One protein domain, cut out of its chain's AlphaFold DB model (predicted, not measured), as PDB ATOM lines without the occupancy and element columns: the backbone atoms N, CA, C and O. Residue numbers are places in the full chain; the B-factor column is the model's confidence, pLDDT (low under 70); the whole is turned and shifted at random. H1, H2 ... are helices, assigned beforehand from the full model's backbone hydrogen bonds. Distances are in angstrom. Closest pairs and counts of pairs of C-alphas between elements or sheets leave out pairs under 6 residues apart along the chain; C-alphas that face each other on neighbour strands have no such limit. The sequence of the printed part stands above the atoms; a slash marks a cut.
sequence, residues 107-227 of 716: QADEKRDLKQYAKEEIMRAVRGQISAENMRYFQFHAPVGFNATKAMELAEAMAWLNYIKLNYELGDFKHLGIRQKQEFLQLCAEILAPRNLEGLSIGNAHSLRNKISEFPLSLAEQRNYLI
ATOM      1  N   GLN A 107     115.391  77.608  65.611       76.56
ATOM      2  CA  GLN A 107     115.156  78.295  66.889       76.56
ATOM      3  C   GLN A 107     114.208  79.497  66.769       76.56
ATOM      4  O   GLN A 107     113.570  79.878  67.754       76.56
ATOM      5  N   ALA A 108     114.155  80.148  65.605       72.94
ATOM      6  CA  ALA A 108     113.211  81.225  65.342       72.94
ATOM      7  C   ALA A 108     111.788  80.678  65.177       72.94
ATOM      8  O   ALA A 108     110.859  81.296  65.696       72.94
ATOM      9  N   ASP A 109     111.627  79.522  64.536       73.44
ATOM     10  CA  ASP A 109     110.335  78.864  64.338       73.44
ATOM     11  C   ASP A 109     109.759  78.308  65.652       73.44
ATOM     12  O   ASP A 109     108.628  78.648  65.987       73.44
ATOM     13  N   GLU A 110     110.549  77.633  66.501       72.00
ATOM     14  CA  GLU A 110     110.085  77.219  67.845       72.00
ATOM     15  C   GLU A 110     109.598  78.415  68.690       72.00
ATOM     16  O   GLU A 110     108.596  78.344  69.407       72.00
ATOM     17  N   LYS A 111     110.299  79.554  68.604       71.62
ATOM     18  CA  LYS A 111     109.897  80.788  69.295       71.62
ATOM     19  C   LYS A 111     108.639  81.413  68.692       71.62
ATOM     20  O   LYS A 111     107.864  82.015  69.437       71.62
ATOM     21  N   ARG A 112     108.446  81.319  67.373       71.12
ATOM     22  CA  ARG A 112     107.226  81.781  66.693       71.12
ATOM     23  C   ARG A 112     106.024  80.954  67.140       71.12
ATOM     24  O   ARG A 112     105.026  81.560  67.523       71.12
ATOM     25  N   ASP A 113     106.168  79.634  67.215       77.62
ATOM     26  CA  ASP A 113     105.112  78.717  67.658       77.62
ATOM     27  C   ASP A 113     104.707  78.971  69.117       77.62
ATOM     28  O   ASP A 113     103.524  79.137  69.421       77.62
ATOM     29  N   LEU A 114     105.682  79.122  70.021       78.25
ATOM     30  CA  LEU A 114     105.430  79.488  71.424       78.25
ATOM     31  C   LEU A 114     104.732  80.849  71.557       78.25
ATOM     32  O   LEU A 114     103.798  81.004  72.347       78.25
ATOM     33  N   LYS A 115     105.164  81.849  70.777       82.06
ATOM     34  CA  LYS A 115     104.549  83.183  70.783       82.06
ATOM     35  C   LYS A 115     103.114  83.130  70.258       82.06
ATOM     36  O   LYS A 115     102.255  83.826  70.794       82.06
ATOM     37  N   GLN A 116     102.850  82.328  69.229       83.44
ATOM     38  CA  GLN A 116     101.512  82.152  68.674       83.44
ATOM     39  C   GLN A 116     100.583  81.445  69.666       83.44
ATOM     40  O   GLN A 116      99.500  81.961  69.940       83.44
ATOM     41  N   TYR A 117     101.049  80.361  70.291       85.62
ATOM     42  CA  TYR A 117     100.331  79.676  71.366       85.62
ATOM     43  C   TYR A 117      99.952  80.640  72.502       85.62
ATOM     44  O   TYR A 117      98.787  80.726  72.891       85.62
ATOM     45  N   ALA A 118     100.906  81.450  72.971       84.81
ATOM     46  CA  ALA A 118     100.651  82.433  74.021       84.81
ATOM     47  C   ALA A 118      99.606  83.491  73.607       84.81
ATOM     48  O   ALA A 118      98.773  83.879  74.426       84.81
ATOM     49  N   LYS A 119      99.601  83.950  72.342       87.62
ATOM     50  CA  LYS A 119      98.571  84.881  71.840       87.62
ATOM     51  C   LYS A 119      97.181  84.250  71.857       87.62
ATOM     52  O   LYS A 119      96.224  84.905  72.268       87.62
ATOM     53  N   GLU A 120      97.066  83.009  71.398       87.00
ATOM     54  CA  GLU A 120      95.794  82.285  71.338       87.00
ATOM     55  C   GLU A 120      95.219  82.025  72.733       87.00
ATOM     56  O   GLU A 120      94.027  82.262  72.954       87.00
ATOM     57  N   GLU A 121      96.063  81.635  73.690       88.44
ATOM     58  CA  GLU A 121      95.639  81.384  75.069       88.44
ATOM     59  C   GLU A 121      95.162  82.667  75.763       88.44
ATOM     60  O   GLU A 121      94.080  82.690  76.350       88.44
ATOM     61  N   ILE A 122      95.900  83.777  75.611       90.06
ATOM     62  CA  ILE A 122      95.494  85.086  76.149       90.06
ATOM     63  C   ILE A 122      94.144  85.512  75.561       90.06
ATOM     64  O   ILE A 122      93.251  85.936  76.296       90.06
ATOM     65  N   MET A 123      93.960  85.389  74.241       89.19
ATOM     66  CA  MET A 123      92.690  85.745  73.602       89.19
ATOM     67  C   MET A 123      91.528  84.880  74.097       89.19
ATOM     68  O   MET A 123      90.417  85.392  74.252       89.19
ATOM     69  N   ARG A 124      91.760  83.585  74.344       89.38
ATOM     70  CA  ARG A 124      90.748  82.682  74.903       89.38
ATOM     71  C   ARG A 124      90.377  83.088  76.328       89.38
ATOM     72  O   ARG A 124      89.189  83.199  76.627       89.38
ATOM     73  N   ALA A 125      91.373  83.365  77.167       88.75
ATOM     74  CA  ALA A 125      91.164  83.759  78.554       88.75
ATOM     75  C   ALA A 125      90.385  85.079  78.668       88.75
ATOM     76  O   ALA A 125      89.413  85.155  79.417       88.75
ATOM     77  N   VAL A 126      90.738  86.087  77.863       90.69
ATOM     78  CA  VAL A 126      90.022  87.373  77.849       90.69
ATOM     79  C   VAL A 126      88.586  87.208  77.356       90.69
ATOM     80  O   VAL A 126      87.675  87.751  77.974       90.69
ATOM     81  N   ARG A 127      88.350  86.423  76.293       89.94
ATOM     82  CA  ARG A 127      86.987  86.145  75.798       89.94
ATOM     83  C   ARG A 127      86.091  85.533  76.876       89.94
ATOM     84  O   ARG A 127      84.919  85.887  76.940       89.94
ATOM     85  N   GLY A 128      86.639  84.668  77.731       87.94
ATOM     86  CA  GLY A 128      85.915  84.084  78.864       87.94
ATOM     87  C   GLY A 128      85.562  85.080  79.976       87.94
ATOM     88  O   GLY A 128      84.663  84.808  80.764       87.94
ATOM     89  N   GLN A 129      86.231  86.235  80.032       90.25
ATOM     90  CA  GLN A 129      85.986  87.292  81.021       90.25
ATOM     91  C   GLN A 129      85.064  88.410  80.510       90.25
ATOM     92  O   GLN A 129      84.715  89.314  81.272       90.25
ATOM     93  N   ILE A 130      84.653  88.375  79.237       90.31
ATOM     94  CA  ILE A 130      83.713  89.360  78.690       90.31
ATOM     95  C   ILE A 130      82.349  89.149  79.349       90.31
ATOM     96  O   ILE A 130      81.661  88.158  79.112       90.31
ATOM     97  N   SER A 131      81.944  90.112  80.173       89.25
ATOM     98  CA  SER A 131      80.663  90.070  80.871       89.25
ATOM     99  C   SER A 131      79.555  90.736  80.056       89.25
ATOM    100  O   SER A 131      79.640  91.916  79.700       89.25
ATOM    101  N   ALA A 132      78.460  90.001  79.845       89.00
ATOM    102  CA  ALA A 132      77.234  90.539  79.259       89.00
ATOM    103  C   ALA A 132      76.607  91.653  80.123       89.00
ATOM    104  O   ALA A 132      75.922  92.531  79.599       89.00
ATOM    105  N   GLU A 133      76.849  91.648  81.436       89.69
ATOM    106  CA  GLU A 133      76.372  92.700  82.338       89.69
ATOM    107  C   GLU A 133      77.066  94.036  82.046       89.69
ATOM    108  O   GLU A 133      76.407  95.070  81.954       89.69
ATOM    109  N   ASN A 134      78.382  94.013  81.816       88.88
ATOM    110  CA  ASN A 134      79.135  95.220  81.470       88.88
ATOM    111  C   ASN A 134      78.729  95.757  80.093       88.88
ATOM    112  O   ASN A 134      78.576  96.965  79.936       88.88
ATOM    113  N   MET A 135      78.452  94.876  79.126       89.75
ATOM    114  CA  MET A 135      77.881  95.284  77.839       89.75
ATOM    115  C   MET A 135      76.537  96.012  78.025       89.75
ATOM    116  O   MET A 135      76.358  97.109  77.497       89.75
ATOM    117  N   ARG A 136      75.603  95.448  78.807       90.06
ATOM    118  CA  ARG A 136      74.304  96.091  79.092       90.06
ATOM    119  C   ARG A 136      74.469  97.417  79.827       90.06
ATOM    120  O   ARG A 136      73.755  98.368  79.519       90.06
ATOM    121  N   TYR A 137      75.417  97.495  80.759       90.44
ATOM    122  CA  TYR A 137      75.738  98.740  81.447       90.44
ATOM    123  C   TYR A 137      76.157  99.830  80.456       90.44
ATOM    124  O   TYR A 137      75.530 100.885  80.428       90.44
ATOM    125  N   PHE A 138      77.148  99.570  79.596       89.81
ATOM    126  CA  PHE A 138      77.600 100.557  78.608       89.81
ATOM    127  C   PHE A 138      76.509 100.931  77.596       89.81
ATOM    128  O   PHE A 138      76.483 102.056  77.105       89.81
ATOM    129  N   GLN A 139      75.581 100.017  77.311       88.75
ATOM    130  CA  GLN A 139      74.491 100.265  76.375       88.75
ATOM    131  C   GLN A 139      73.344 101.110  76.962       88.75
ATOM    132  O   GLN A 139      72.804 101.959  76.255       88.75
ATOM    133  N   PHE A 140      72.950 100.882  78.221       86.94
ATOM    134  CA  PHE A 140      71.714 101.453  78.786       86.94
ATOM    135  C   PHE A 140      71.911 102.348  80.014       86.94
ATOM    136  O   PHE A 140      71.042 103.164  80.306       86.94
ATOM    137  N   HIS A 141      73.013 102.181  80.746       84.69
ATOM    138  CA  HIS A 141      73.206 102.786  82.071       84.69
ATOM    139  C   HIS A 141      74.422 103.709  82.161       84.69
ATOM    140  O   HIS A 141      74.537 104.463  83.125       84.69
ATOM    141  N   ALA A 142      75.331 103.664  81.185       84.38
ATOM    142  CA  ALA A 142      76.431 104.609  81.118       84.38
ATOM    143  C   ALA A 142      75.904 106.050  80.952       84.38
ATOM    144  O   ALA A 142      74.894 106.257  80.276       84.38
ATOM    145  N   PRO A 143      76.611 107.062  81.494       78.88
ATOM    146  CA  PRO A 143      76.251 108.477  81.331       78.88
ATOM    147  C   PRO A 143      76.127 108.917  79.865       78.88
ATOM    148  O   PRO A 143      75.452 109.892  79.546       78.88
ATOM    149  N   VAL A 144      76.798 108.191  78.970       78.75
ATOM    150  CA  VAL A 144      76.791 108.388  77.525       78.75
ATOM    151  C   VAL A 144      76.320 107.077  76.909       78.75
ATOM    152  O   VAL A 144      76.916 106.033  77.159       78.75
ATOM    153  N   GLY A 145      75.250 107.117  76.115       75.38
ATOM    154  CA  GLY A 145      74.729 105.921  75.455       75.38
ATOM    155  C   GLY A 145      75.665 105.436  74.347       75.38
ATOM    156  O   GLY A 145      75.914 106.162  73.382       75.38
ATOM    157  N   PHE A 146      76.159 104.201  74.459       85.88
ATOM    158  CA  PHE A 146      76.939 103.538  73.413       85.88
ATOM    159  C   PHE A 146      76.059 102.575  72.606       85.88
ATOM    160  O   PHE A 146      75.155 101.931  73.135       85.88
ATOM    161  N   ASN A 147      76.324 102.454  71.302       88.12
ATOM    162  CA  ASN A 147      75.673 101.427  70.486       88.12
ATOM    163  C   ASN A 147      76.187 100.023  70.867       88.12
ATOM    164  O   ASN A 147      77.207  99.883  71.540       88.12
ATOM    165  N   ALA A 148      75.497  98.970  70.422       88.25
ATOM    166  CA  ALA A 148      75.817  97.597  70.824       88.25
ATOM    167  C   ALA A 148      77.263  97.176  70.488       88.25
ATOM    168  O   ALA A 148      77.894  96.485  71.284       88.25
ATOM    169  N   THR A 149      77.806  97.622  69.350       90.25
ATOM    170  CA  THR A 149      79.185  97.309  68.947       90.25
ATOM    171  C   THR A 149      80.203  97.982  69.865       90.25
ATOM    172  O   THR A 149      81.080  97.309  70.391       90.25
ATOM    173  N   LYS A 150      80.041  99.279  70.157       89.44
ATOM    174  CA  LYS A 150      80.939 100.004  71.070       89.44
ATOM    175  C   LYS A 150      80.804  99.538  72.513       89.44
ATOM    176  O   LYS A 150      81.796  99.468  73.225       89.44
ATOM    177  N   ALA A 151      79.596  99.189  72.950       90.69
ATOM    178  CA  ALA A 151      79.375  98.616  74.274       90.69
ATOM    179  C   ALA A 151      80.090  97.261  74.431       90.69
ATOM    180  O   ALA A 151      80.650  96.981  75.489       90.69
ATOM    181  N   MET A 152      80.114  96.445  73.370       90.88
ATOM    182  CA  MET A 152      80.894  95.208  73.327       90.88
ATOM    183  C   MET A 152      82.400  95.490  73.353       90.88
ATOM    184  O   MET A 152      83.106  94.862  74.135       90.88
ATOM    185  N   GLU A 153      82.887  96.455  72.567       91.94
ATOM    186  CA  GLU A 153      84.300  96.862  72.570       91.94
ATOM    187  C   GLU A 153      84.750  97.387  73.944       91.94
ATOM    188  O   GLU A 153      85.829  97.026  74.407       91.94
ATOM    189  N   LEU A 154      83.912  98.169  74.636       92.06
ATOM    190  CA  LEU A 154      84.169  98.654  75.998       92.06
ATOM    191  C   LEU A 154      84.162  97.514  77.027       92.06
ATOM    192  O   LEU A 154      85.017  97.466  77.912       92.06
ATOM    193  N   ALA A 155      83.232  96.563  76.910       92.19
ATOM    194  CA  ALA A 155      83.214  95.375  77.763       92.19
ATOM    195  C   ALA A 155      84.444  94.481  77.521       92.19
ATOM    196  O   ALA A 155      85.027  93.960  78.475       92.19
ATOM    197  N   GLU A 156      84.872  94.342  76.264       93.12
ATOM    198  CA  GLU A 156      86.099  93.638  75.890       93.12
ATOM    199  C   GLU A 156      87.338  94.366  76.432       93.12
ATOM    200  O   GLU A 156      88.210  93.732  77.023       93.12
ATOM    201  N   ALA A 157      87.402  95.693  76.313       92.75
ATOM    202  CA  ALA A 157      88.474  96.510  76.877       92.75
ATOM    203  C   ALA A 157      88.589  96.343  78.402       92.75
ATOM    204  O   ALA A 157      89.695  96.216  78.934       92.75
ATOM    205  N   MET A 158      87.455  96.278  79.105       92.44
ATOM    206  CA  MET A 158      87.412  96.017  80.545       92.44
ATOM    207  C   MET A 158      87.941  94.624  80.896       92.44
ATOM    208  O   MET A 158      88.711  94.481  81.847       92.44
ATOM    209  N   ALA A 159      87.559  93.603  80.125       92.62
ATOM    210  CA  ALA A 159      88.063  92.242  80.297       92.62
ATOM    211  C   ALA A 159      89.583  92.178  80.068       92.62
ATOM    212  O   ALA A 159      90.299  91.571  80.860       92.62
ATOM    213  N   TRP A 160      90.096  92.876  79.048       93.00
ATOM    214  CA  TRP A 160      91.533  92.997  78.802       93.00
ATOM    215  C   TRP A 160      92.280  93.633  79.974       93.00
ATOM    216  O   TRP A 160      93.283  93.079  80.421       93.00
ATOM    217  N   LEU A 161      91.811  94.773  80.489       92.56
ATOM    218  CA  LEU A 161      92.482  95.452  81.599       92.56
ATOM    219  C   LEU A 161      92.471  94.614  82.882       92.56
ATOM    220  O   LEU A 161      93.512  94.500  83.529       92.56
ATOM    221  N   ASN A 162      91.346  93.971  83.208       91.00
ATOM    222  CA  ASN A 162      91.249  93.069  84.358       91.00
ATOM    223  C   ASN A 162      92.190  91.861  84.218       91.00
ATOM    224  O   ASN A 162      92.966  91.579  85.133       91.00
ATOM    225  N   TYR A 163      92.182  91.196  83.058       91.69
ATOM    226  CA  TYR A 163      93.058  90.056  82.790       91.69
ATOM    227  C   TYR A 163      94.538  90.433  82.898       91.69
ATOM    228  O   TYR A 163      95.313  89.737  83.561       91.69
ATOM    229  N   ILE A 164      94.945  91.533  82.252       90.88
ATOM    230  CA  ILE A 164      96.349  91.944  82.233       90.88
ATOM    231  C   ILE A 164      96.789  92.384  83.629       90.88
ATOM    232  O   ILE A 164      97.867  91.975  84.052       90.88
ATOM    233  N   LYS A 165      95.975  93.158  84.361       89.69
ATOM    234  CA  LYS A 165      96.309  93.610  85.720       89.69
ATOM    235  C   LYS A 165      96.546  92.428  86.661       89.69
ATOM    236  O   LYS A 165      97.609  92.354  87.273       89.69
ATOM    237  N   LEU A 166      95.629  91.459  86.672       88.00
ATOM    238  CA  LEU A 166      95.733  90.256  87.501       88.00
ATOM    239  C   LEU A 166      97.010  89.456  87.195       88.00
ATOM    240  O   LEU A 166      97.806  89.174  88.089       88.00
ATOM    241  N   ASN A 167      97.258  89.146  85.917       87.88
ATOM    242  CA  ASN A 167      98.432  88.365  85.511       87.88
ATOM    243  C   ASN A 167      99.750  89.130  85.718       87.88
ATOM    244  O   ASN A 167     100.779  88.530  86.032       87.88
ATOM    245  N   TYR A 168      99.741  90.453  85.539       87.81
ATOM    246  CA  TYR A 168     100.915  91.306  85.716       87.81
ATOM    247  C   TYR A 168     101.328  91.433  87.189       87.81
ATOM    248  O   TYR A 168     102.530  91.454  87.492       87.81
ATOM    249  N   GLU A 169     100.354  91.504  88.100       85.81
ATOM    250  CA  GLU A 169     100.571  91.575  89.548       85.81
ATOM    251  C   GLU A 169     101.000  90.215  90.117       85.81
ATOM    252  O   GLU A 169     102.056  90.142  90.751       85.81
ATOM    253  N   LEU A 170     100.267  89.139  89.801       84.62
ATOM    254  CA  LEU A 170     100.530  87.783  90.312       84.62
ATOM    255  C   LEU A 170     101.739  87.097  89.657       84.62
ATOM    256  O   LEU A 170     102.353  86.209  90.242       84.62
ATOM    257  N   GLY A 171     102.138  87.529  88.457       82.31
ATOM    258  CA  GLY A 171     103.243  86.907  87.726       82.31
ATOM    259  C   GLY A 171     102.865  85.605  87.017       82.31
ATOM    260  O   GLY A 171     103.757  84.877  86.573       82.31
ATOM    261  N   ASP A 172     101.567  85.332  86.883       81.56
ATOM    262  CA  ASP A 172     101.038  84.086  86.331       81.56
ATOM    263  C   ASP A 172     101.314  83.922  84.835       81.56
ATOM    264  O   ASP A 172     101.301  82.799  84.353       81.56
ATOM    265  N   PHE A 173     101.713  84.964  84.098       83.88
ATOM    266  CA  PHE A 173     102.098  84.868  82.676       83.88
ATOM    267  C   PHE A 173     103.253  83.885  82.380       83.88
ATOM    268  O   PHE A 173     103.509  83.565  81.219       83.88
ATOM    269  N   LYS A 174     103.952  83.376  83.404       82.62
ATOM    270  CA  LYS A 174     105.017  82.370  83.265       82.62
ATOM    271  C   LYS A 174     104.536  81.036  82.690       82.62
ATOM    272  O   LYS A 174     105.319  80.376  82.009       82.62
ATOM    273  N   HIS A 175     103.274  80.652  82.910       80.56
ATOM    274  CA  HIS A 175     102.718  79.415  82.336       80.56
ATOM    275  C   HIS A 175     102.637  79.457  80.800       80.56
ATOM    276  O   HIS A 175     102.646  78.415  80.157       80.56
ATOM    277  N   LEU A 176     102.642  80.658  80.210       80.31
ATOM    278  CA  LEU A 176     102.638  80.891  78.762       80.31
ATOM    279  C   LEU A 176     104.044  80.823  78.137       80.31
ATOM    280  O   LEU A 176     104.230  81.204  76.984       80.31
ATOM    281  N   GLY A 177     105.061  80.412  78.903       75.88
ATOM    282  CA  GLY A 177     106.458  80.390  78.457       75.88
ATOM    283  C   GLY A 177     107.145  81.764  78.454       75.88
ATOM    284  O   GLY A 177     108.272  81.882  77.973       75.88
ATOM    285  N   ILE A 178     106.502  82.799  79.011       85.00
ATOM    286  CA  ILE A 178     107.018  84.175  79.067       85.00
ATOM    287  C   ILE A 178     107.810  84.382  80.361       85.00
ATOM    288  O   ILE A 178     107.320  84.107  81.455       85.00
ATOM    289  N   ARG A 179     109.040  84.898  80.266       79.38
ATOM    290  CA  ARG A 179     109.926  85.022  81.438       79.38
ATOM    291  C   ARG A 179     109.858  86.399  82.084       79.38
ATOM    292  O   ARG A 179     109.985  86.498  83.305       79.38
ATOM    293  N   GLN A 180     109.659  87.452  81.290       85.81
ATOM    294  CA  GLN A 180     109.706  88.832  81.773       85.81
ATOM    295  C   GLN A 180     108.346  89.535  81.697       85.81
ATOM    296  O   GLN A 180     107.605  89.396  80.727       85.81
ATOM    297  N   LYS A 181     108.057  90.399  82.683       85.31
ATOM    298  CA  LYS A 181     106.852  91.256  82.693       85.31
ATOM    299  C   LYS A 181     106.755  92.146  81.446       85.31
ATOM    300  O   LYS A 181     105.664  92.388  80.939       85.31
ATOM    301  N   GLN A 182     107.896  92.628  80.953       86.94
ATOM    302  CA  GLN A 182     107.959  93.478  79.764       86.94
ATOM    303  C   GLN A 182     107.578  92.711  78.488       86.94
ATOM    304  O   GLN A 182     106.856  93.254  77.657       86.94
ATOM    305  N   GLU A 183     108.014  91.454  78.359       85.25
ATOM    306  CA  GLU A 183     107.666  90.577  77.230       85.25
ATOM    307  C   GLU A 183     106.158  90.282  77.204       85.25
ATOM    308  O   GLU A 183     105.542  90.311  76.140       85.25
ATOM    309  N   PHE A 184     105.539  90.087  78.376       89.38
ATOM    310  CA  PHE A 184     104.088  89.912  78.498       89.38
ATOM    311  C   PHE A 184     103.318  91.157  78.030       89.38
ATOM    312  O   PHE A 184     102.428  91.051  77.187       89.38
ATOM    313  N   LEU A 185     103.702  92.349  78.501       89.38
ATOM    314  CA  LEU A 185     103.067  93.600  78.069       89.38
ATOM    315  C   LEU A 185     103.276  93.889  76.576       89.38
ATOM    316  O   LEU A 185     102.372  94.411  75.928       89.38
ATOM    317  N   GLN A 186     104.443  93.549  76.017       88.81
ATOM    318  CA  GLN A 186     104.693  93.642  74.576       88.81
ATOM    319  C   GLN A 186     103.757  92.727  73.791       88.81
ATOM    320  O   GLN A 186     103.144  93.176  72.826       88.81
ATOM    321  N   LEU A 187     103.581  91.484  74.242       88.62
ATOM    322  CA  LEU A 187     102.679  90.540  73.596       88.62
ATOM    323  C   LEU A 187     101.219  91.016  73.639       88.62
ATOM    324  O   LEU A 187     100.539  90.980  72.617       88.62
ATOM    325  N   CYS A 188     100.746  91.512  74.787       89.75
ATOM    326  CA  CYS A 188      99.399  92.071  74.917       89.75
ATOM    327  C   CYS A 188      99.202  93.324  74.051       89.75
ATOM    328  O   CYS A 188      98.171  93.455  73.391       89.75
ATOM    329  N   ALA A 189     100.190  94.226  74.003       88.94
ATOM    330  CA  ALA A 189     100.133  95.415  73.155       88.94
ATOM    331  C   ALA A 189     100.100  95.059  71.657       88.94
ATOM    332  O   ALA A 189      99.344  95.677  70.914       88.94
ATOM    333  N   GLU A 190     100.841  94.034  71.219       88.50
ATOM    334  CA  GLU A 190     100.778  93.528  69.840       88.50
ATOM    335  C   GLU A 190      99.386  92.991  69.461       88.50
ATOM    336  O   GLU A 190      99.001  93.090  68.298       88.50
ATOM    337  N   ILE A 191      98.638  92.411  70.410       89.44
ATOM    338  CA  ILE A 191      97.270  91.919  70.164       89.44
ATOM    339  C   ILE A 191      96.267  93.082  70.130       89.44
ATOM    340  O   ILE A 191      95.359  93.090  69.299       89.44
ATOM    341  N   LEU A 192      96.420  94.059  71.029       89.44
ATOM    342  CA  LEU A 192      95.477  95.170  71.202       89.44
ATOM    343  C   LEU A 192      95.632  96.276  70.148       89.44
ATOM    344  O   LEU A 192      94.626  96.846  69.726       89.44
ATOM    345  N   ALA A 193      96.857  96.549  69.688       86.88
ATOM    346  CA  ALA A 193      97.142  97.594  68.703       86.88
ATOM    347  C   ALA A 193      96.295  97.504  67.413       86.88
ATOM    348  O   ALA A 193      95.713  98.520  67.035       86.88
ATOM    349  N   PRO A 194      96.144  96.335  66.749       87.19
ATOM    350  CA  PRO A 194      95.295  96.231  65.559       87.19
ATOM    351  C   PRO A 194      93.789  96.262  65.865       87.19
ATOM    352  O   PRO A 194      93.008  96.548  64.962       87.19
ATOM    353  N   ARG A 195      93.362  95.961  67.101       85.06
ATOM    354  CA  ARG A 195      91.935  95.935  67.480       85.06
ATOM    355  C   ARG A 195      91.368  97.316  67.792       85.06
ATOM    356  O   ARG A 195      90.184  97.518  67.571       85.06
ATOM    357  N   ASN A 196      92.199  98.231  68.301       84.44
ATOM    358  CA  ASN A 196      91.845  99.622  68.620       84.44
ATOM    359  C   ASN A 196      90.453  99.773  69.274       84.44
ATOM    360  O   ASN A 196      89.595 100.493  68.767       84.44
ATOM    361  N   LEU A 197      90.243  99.059  70.382       88.12
ATOM    362  CA  LEU A 197      88.966  99.023  71.096       88.12
ATOM    363  C   LEU A 197      88.579 100.416  71.620       88.12
ATOM    364  O   LEU A 197      89.431 101.163  72.121       88.12
ATOM    365  N   GLU A 198      87.289 100.749  71.559       86.56
ATOM    366  CA  GLU A 198      86.734 101.956  72.181       86.56
ATOM    367  C   GLU A 198      87.087 101.999  73.683       86.56
ATOM    368  O   GLU A 198      87.068 100.982  74.378       86.56
ATOM    369  N   GLY A 199      87.500 103.168  74.185       83.44
ATOM    370  CA  GLY A 199      88.006 103.334  75.560       83.44
ATOM    371  C   GLY A 199      89.431 102.807  75.820       83.44
ATOM    372  O   GLY A 199      90.087 103.248  76.766       83.44
ATOM    373  N   LEU A 200      89.988 101.945  74.955       87.00
ATOM    374  CA  LEU A 200      91.305 101.322  75.142       87.00
ATOM    375  C   LEU A 200      92.161 101.315  73.863       87.00
ATOM    376  O   LEU A 200      92.530 100.274  73.327       87.00
ATOM    377  N   SER A 201      92.581 102.503  73.420       82.62
ATOM    378  CA  SER A 201      93.598 102.631  72.364       82.62
ATOM    379  C   SER A 201      95.015 102.481  72.938       82.62
ATOM    380  O   SER A 201      95.374 103.192  73.885       82.62
ATOM    381  N   ILE A 202      95.804 101.537  72.416       84.88
ATOM    382  CA  ILE A 202      97.174 101.228  72.859       84.88
ATOM    383  C   ILE A 202      98.071 101.082  71.631       84.88
ATOM    384  O   ILE A 202      97.820 100.234  70.782       84.88
ATOM    385  N   GLY A 203      99.154 101.862  71.571       76.31
ATOM    386  CA  GLY A 203     100.166 101.742  70.514       76.31
ATOM    387  C   GLY A 203     101.416 100.950  70.911       76.31
ATOM    388  O   GLY A 203     102.133 100.462  70.045       76.31
ATOM    389  N   ASN A 204     101.719 100.832  72.208       86.56
ATOM    390  CA  ASN A 204     102.931 100.168  72.691       86.56
ATOM    391  C   ASN A 204     102.794  99.664  74.141       86.56
ATOM    392  O   ASN A 204     101.891 100.056  74.882       86.56
ATOM    393  N   ALA A 205     103.735  98.812  74.558       87.31
ATOM    394  CA  ALA A 205     103.763  98.213  75.897       87.31
ATOM    395  C   ALA A 205     103.869  99.245  77.036       87.31
ATOM    396  O   ALA A 205     103.371  99.004  78.133       87.31
ATOM    397  N   HIS A 206     104.507 100.394  76.792       86.56
ATOM    398  CA  HIS A 206     104.658 101.452  77.794       86.56
ATOM    399  C   HIS A 206     103.321 102.151  78.087       86.56
ATOM    400  O   HIS A 206     102.943 102.299  79.244       86.56
ATOM    401  N   SER A 207     102.560 102.494  77.044       85.25
ATOM    402  CA  SER A 207     101.214 103.062  77.170       85.25
ATOM    403  C   SER A 207     100.263 102.107  77.893       85.25
ATOM    404  O   SER A 207      99.518 102.532  78.773       85.25
ATOM    405  N   LEU A 208     100.338 100.808  77.578       88.62
ATOM    406  CA  LEU A 208      99.564  99.784  78.276       88.62
ATOM    407  C   LEU A 208      99.931  99.714  79.767       88.62
ATOM    408  O   LEU A 208      99.038  99.642  80.604       88.62
ATOM    409  N   ARG A 209     101.224  99.794  80.109       87.94
ATOM    410  CA  ARG A 209     101.684  99.804  81.505       87.94
ATOM    411  C   ARG A 209     101.074 100.954  82.309       87.94
ATOM    412  O   ARG A 209     100.584 100.703  83.405       87.94
ATOM    413  N   ASN A 210     101.073 102.169  81.757       87.06
ATOM    414  CA  ASN A 210     100.519 103.349  82.432       87.06
ATOM    415  C   ASN A 210      99.003 103.209  82.648       87.06
ATOM    416  O   ASN A 210      98.497 103.475  83.735       87.06
ATOM    417  N   LYS A 211      98.284 102.694  81.641       87.00
ATOM    418  CA  LYS A 211      96.844 102.425  81.769       87.00
ATOM    419  C   LYS A 211      96.531 101.377  82.834       87.00
ATOM    420  O   LYS A 211      95.567 101.534  83.566       87.00
ATOM    421  N   ILE A 212      97.347 100.330  82.958       89.38
ATOM    422  CA  ILE A 212      97.167  99.306  84.000       89.38
ATOM    423  C   ILE A 212      97.437  99.878  85.394       89.38
ATOM    424  O   ILE A 212      96.698  99.558  86.321       89.38
ATOM    425  N   SER A 213      98.471 100.714  85.555       86.19
ATOM    426  CA  SER A 213      98.788 101.306  86.863       86.19
ATOM    427  C   SER A 213      97.697 102.244  87.373       86.19
ATOM    428  O   SER A 213      97.475 102.309  88.576       86.19
ATOM    429  N   GLU A 214      97.006 102.939  86.469       86.12
ATOM    430  CA  GLU A 214      95.900 103.847  86.798       86.12
ATOM    431  C   GLU A 214      94.531 103.149  86.830       86.12
ATOM    432  O   GLU A 214      93.545 103.750  87.251       86.12
ATOM    433  N   PHE A 215      94.440 101.891  86.385       90.25
ATOM    434  CA  PHE A 215      93.170 101.175  86.308       90.25
ATOM    435  C   PHE A 215      92.645 100.848  87.718       90.25
ATOM    436  O   PHE A 215      93.347 100.178  88.484       90.25
ATOM    437  N   PRO A 216      91.425 101.270  88.089       88.38
ATOM    438  CA  PRO A 216      90.908 101.125  89.450       88.38
ATOM    439  C   PRO A 216      90.503  99.682  89.799       88.38
ATOM    440  O   PRO A 216      90.397  98.804  88.940       88.38
ATOM    441  N   LEU A 217      90.289  99.416  91.091       83.94
ATOM    442  CA  LEU A 217      89.863  98.101  91.602       83.94
ATOM    443  C   LEU A 217      88.336  97.978  91.725       83.94
ATOM    444  O   LEU A 217      87.799  96.881  91.602       83.94
ATOM    445  N   SER A 218      87.635  99.091  91.964       89.75
ATOM    446  CA  SER A 218      86.176  99.107  92.096       89.75
ATOM    447  C   SER A 218      85.494  98.990  90.736       89.75
ATOM    448  O   SER A 218      85.816  99.719  89.801       89.75
ATOM    449  N   LEU A 219      84.482  98.128  90.637       85.50
ATOM    450  CA  LEU A 219      83.734  97.887  89.401       85.50
ATOM    451  C   LEU A 219      83.053  99.154  88.845       85.50
ATOM    452  O   LEU A 219      83.009  99.343  87.630       85.50
ATOM    453  N   ALA A 220      82.564 100.049  89.710       83.88
ATOM    454  CA  ALA A 220      81.963 101.317  89.282       83.88
ATOM    455  C   ALA A 220      83.007 102.274  88.679       83.88
ATOM    456  O   ALA A 220      82.783 102.874  87.628       83.88
ATOM    457  N   GLU A 221      84.179 102.368  89.305       85.88
ATOM    458  CA  GLU A 221      85.280 103.200  88.819       85.88
ATOM    459  C   GLU A 221      85.886 102.630  87.533       85.88
ATOM    460  O   GLU A 221      86.201 103.389  86.624       85.88
ATOM    461  N   GLN A 222      85.980 101.301  87.405       89.12
ATOM    462  CA  GLN A 222      86.450 100.641  86.181       89.12
ATOM    463  C   GLN A 222      85.539 100.941  84.988       89.12
ATOM    464  O   GLN A 222      86.022 101.220  83.890       89.12
ATOM    465  N   ARG A 223      84.218 100.913  85.210       87.56
ATOM    466  CA  ARG A 223      83.222 101.281  84.198       87.56
ATOM    467  C   ARG A 223      83.403 102.734  83.746       87.56
ATOM    468  O   ARG A 223      83.388 102.993  82.548       87.56
ATOM    469  N   ASN A 224      83.634 103.660  84.674       85.00
ATOM    470  CA  ASN A 224      83.855 105.072  84.341       85.00
ATOM    471  C   ASN A 224      85.226 105.330  83.696       85.00
ATOM    472  O   ASN A 224      85.319 106.166  82.805       85.00
ATOM    473  N   TYR A 225      86.270 104.590  84.082       87.50
ATOM    474  CA  TYR A 225      87.634 104.742  83.560       87.50
ATOM    475  C   TYR A 225      87.724 104.546  82.038       87.50
ATOM    476  O   TYR A 225      88.499 105.218  81.359       87.50
ATOM    477  N   LEU A 226      86.921 103.631  81.486       87.31
ATOM    478  CA  LEU A 226      86.897 103.343  80.047       87.31
ATOM    479  C   LEU A 226      86.112 104.376  79.232       87.31
ATOM    480  O   LEU A 226      86.300 104.480  78.018       87.31
ATOM    481  N   ILE A 227      85.242 105.151  79.879       85.50
ATOM    482  CA  ILE A 227      84.490 106.213  79.220       85.50
ATOM    483  C   ILE A 227      85.417 107.419  79.107       85.50
ATOM    484  O   ILE A 227      85.759 108.070  80.091       85.50
TER     485      ILE A 227
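What this domain is: This is residues 107 to 227 of the 716 residues of the protein "Integrase family protein" of Ornithobacterium rhinotracheale (strain ATCC 51463 / DSM 15997 / CCUG 23171 / CIP 104009 / LMG 9086) (UniProt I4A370). Two long helices, H1 and H3, cross steeply where the last residues of H1 meet the middle of H3, which runs through the core; H2 packs on the beginning of H3, and H4 folds back from H3 to H1. H5 and H6, crossed nearly at right angles, pack beside the long pair, H5 on H1 and H6 on H3, while H7 comes near H2 and H3. The 121 printed residues hold seven named helices, H1 to H7 in chain order, and no named strand: the class is all helix. The whole is compact, with a radius of gyration of the C-alphas of 14.8 A, and spans 51 by 24 by 23 A, its length running along H1 toward H2.

How they stand to each other: Start at H1, residues 107 to 129, whose residues 125 to 129 touch residues 156 to 163 of H3, residues 148 to 170. The closest C-alphas there, of Gln 129 and Ala 159, are 5.4 A apart, and the helices run opposite ways at a steep tilt of 63 degrees. Look next at H2, residues 132 to 141: it touches H3, closest at C-alphas 138 and 151, 5.1 A apart, with a steep tilt of 53 degrees, opposite ways. H4, residues 172 to 176, touches H1, with C-alphas 118 and 176 closest at 5.4 A. H5, residues 181 to 192, only just touches H1, with 3 pairs of C-alphas within 8 A; the closest, of Lys 119 and Leu 187, are 7.2 A apart. H6, residues 205 to 214, touches H5 about perpendicular at 82 degrees, with C-alphas 186 and 205 closest at 4.8 A. H6 also only just touches H3, with 3 pairs of C-alphas within 8 A; C-alphas 165 and 212 are closest at 6.0 A. H7, residues 219 to 225, is close to but not clearly touching H3, with C-alphas 158 and 222 closest at 7.4 A. H1 and H6 are apart, and so are H5 and H7. Every O i to N i+4 pair is within hydrogen-bond range in H1, H2, H3, H5, H6 and H7; H4 has 0 of 1, but 2 of 2 O i to N i+3 pairs.

Where its parts are: Find C-alpha 107 at (115.156, 78.295, 66.889); from there H1 runs 33.6 A to C-alpha 129 at (85.986, 87.292, 81.021). H2 measures 13.2 A, H3 33.0 A, H4 8.4 A, H5 16.6 A and H6 14.6 A. H7 covers 9.8 A and ends at C-alpha 225, (87.634, 104.742, 83.560).

The domain as a whole: The two C-alphas farthest apart, of Gln 107 and Pro 143, are 51.3 A apart. The link from H5 to H6, residues 193 to 204, is long. The printed part has no cut; its mean pLDDT is 86.3, and no printed residue is under 70.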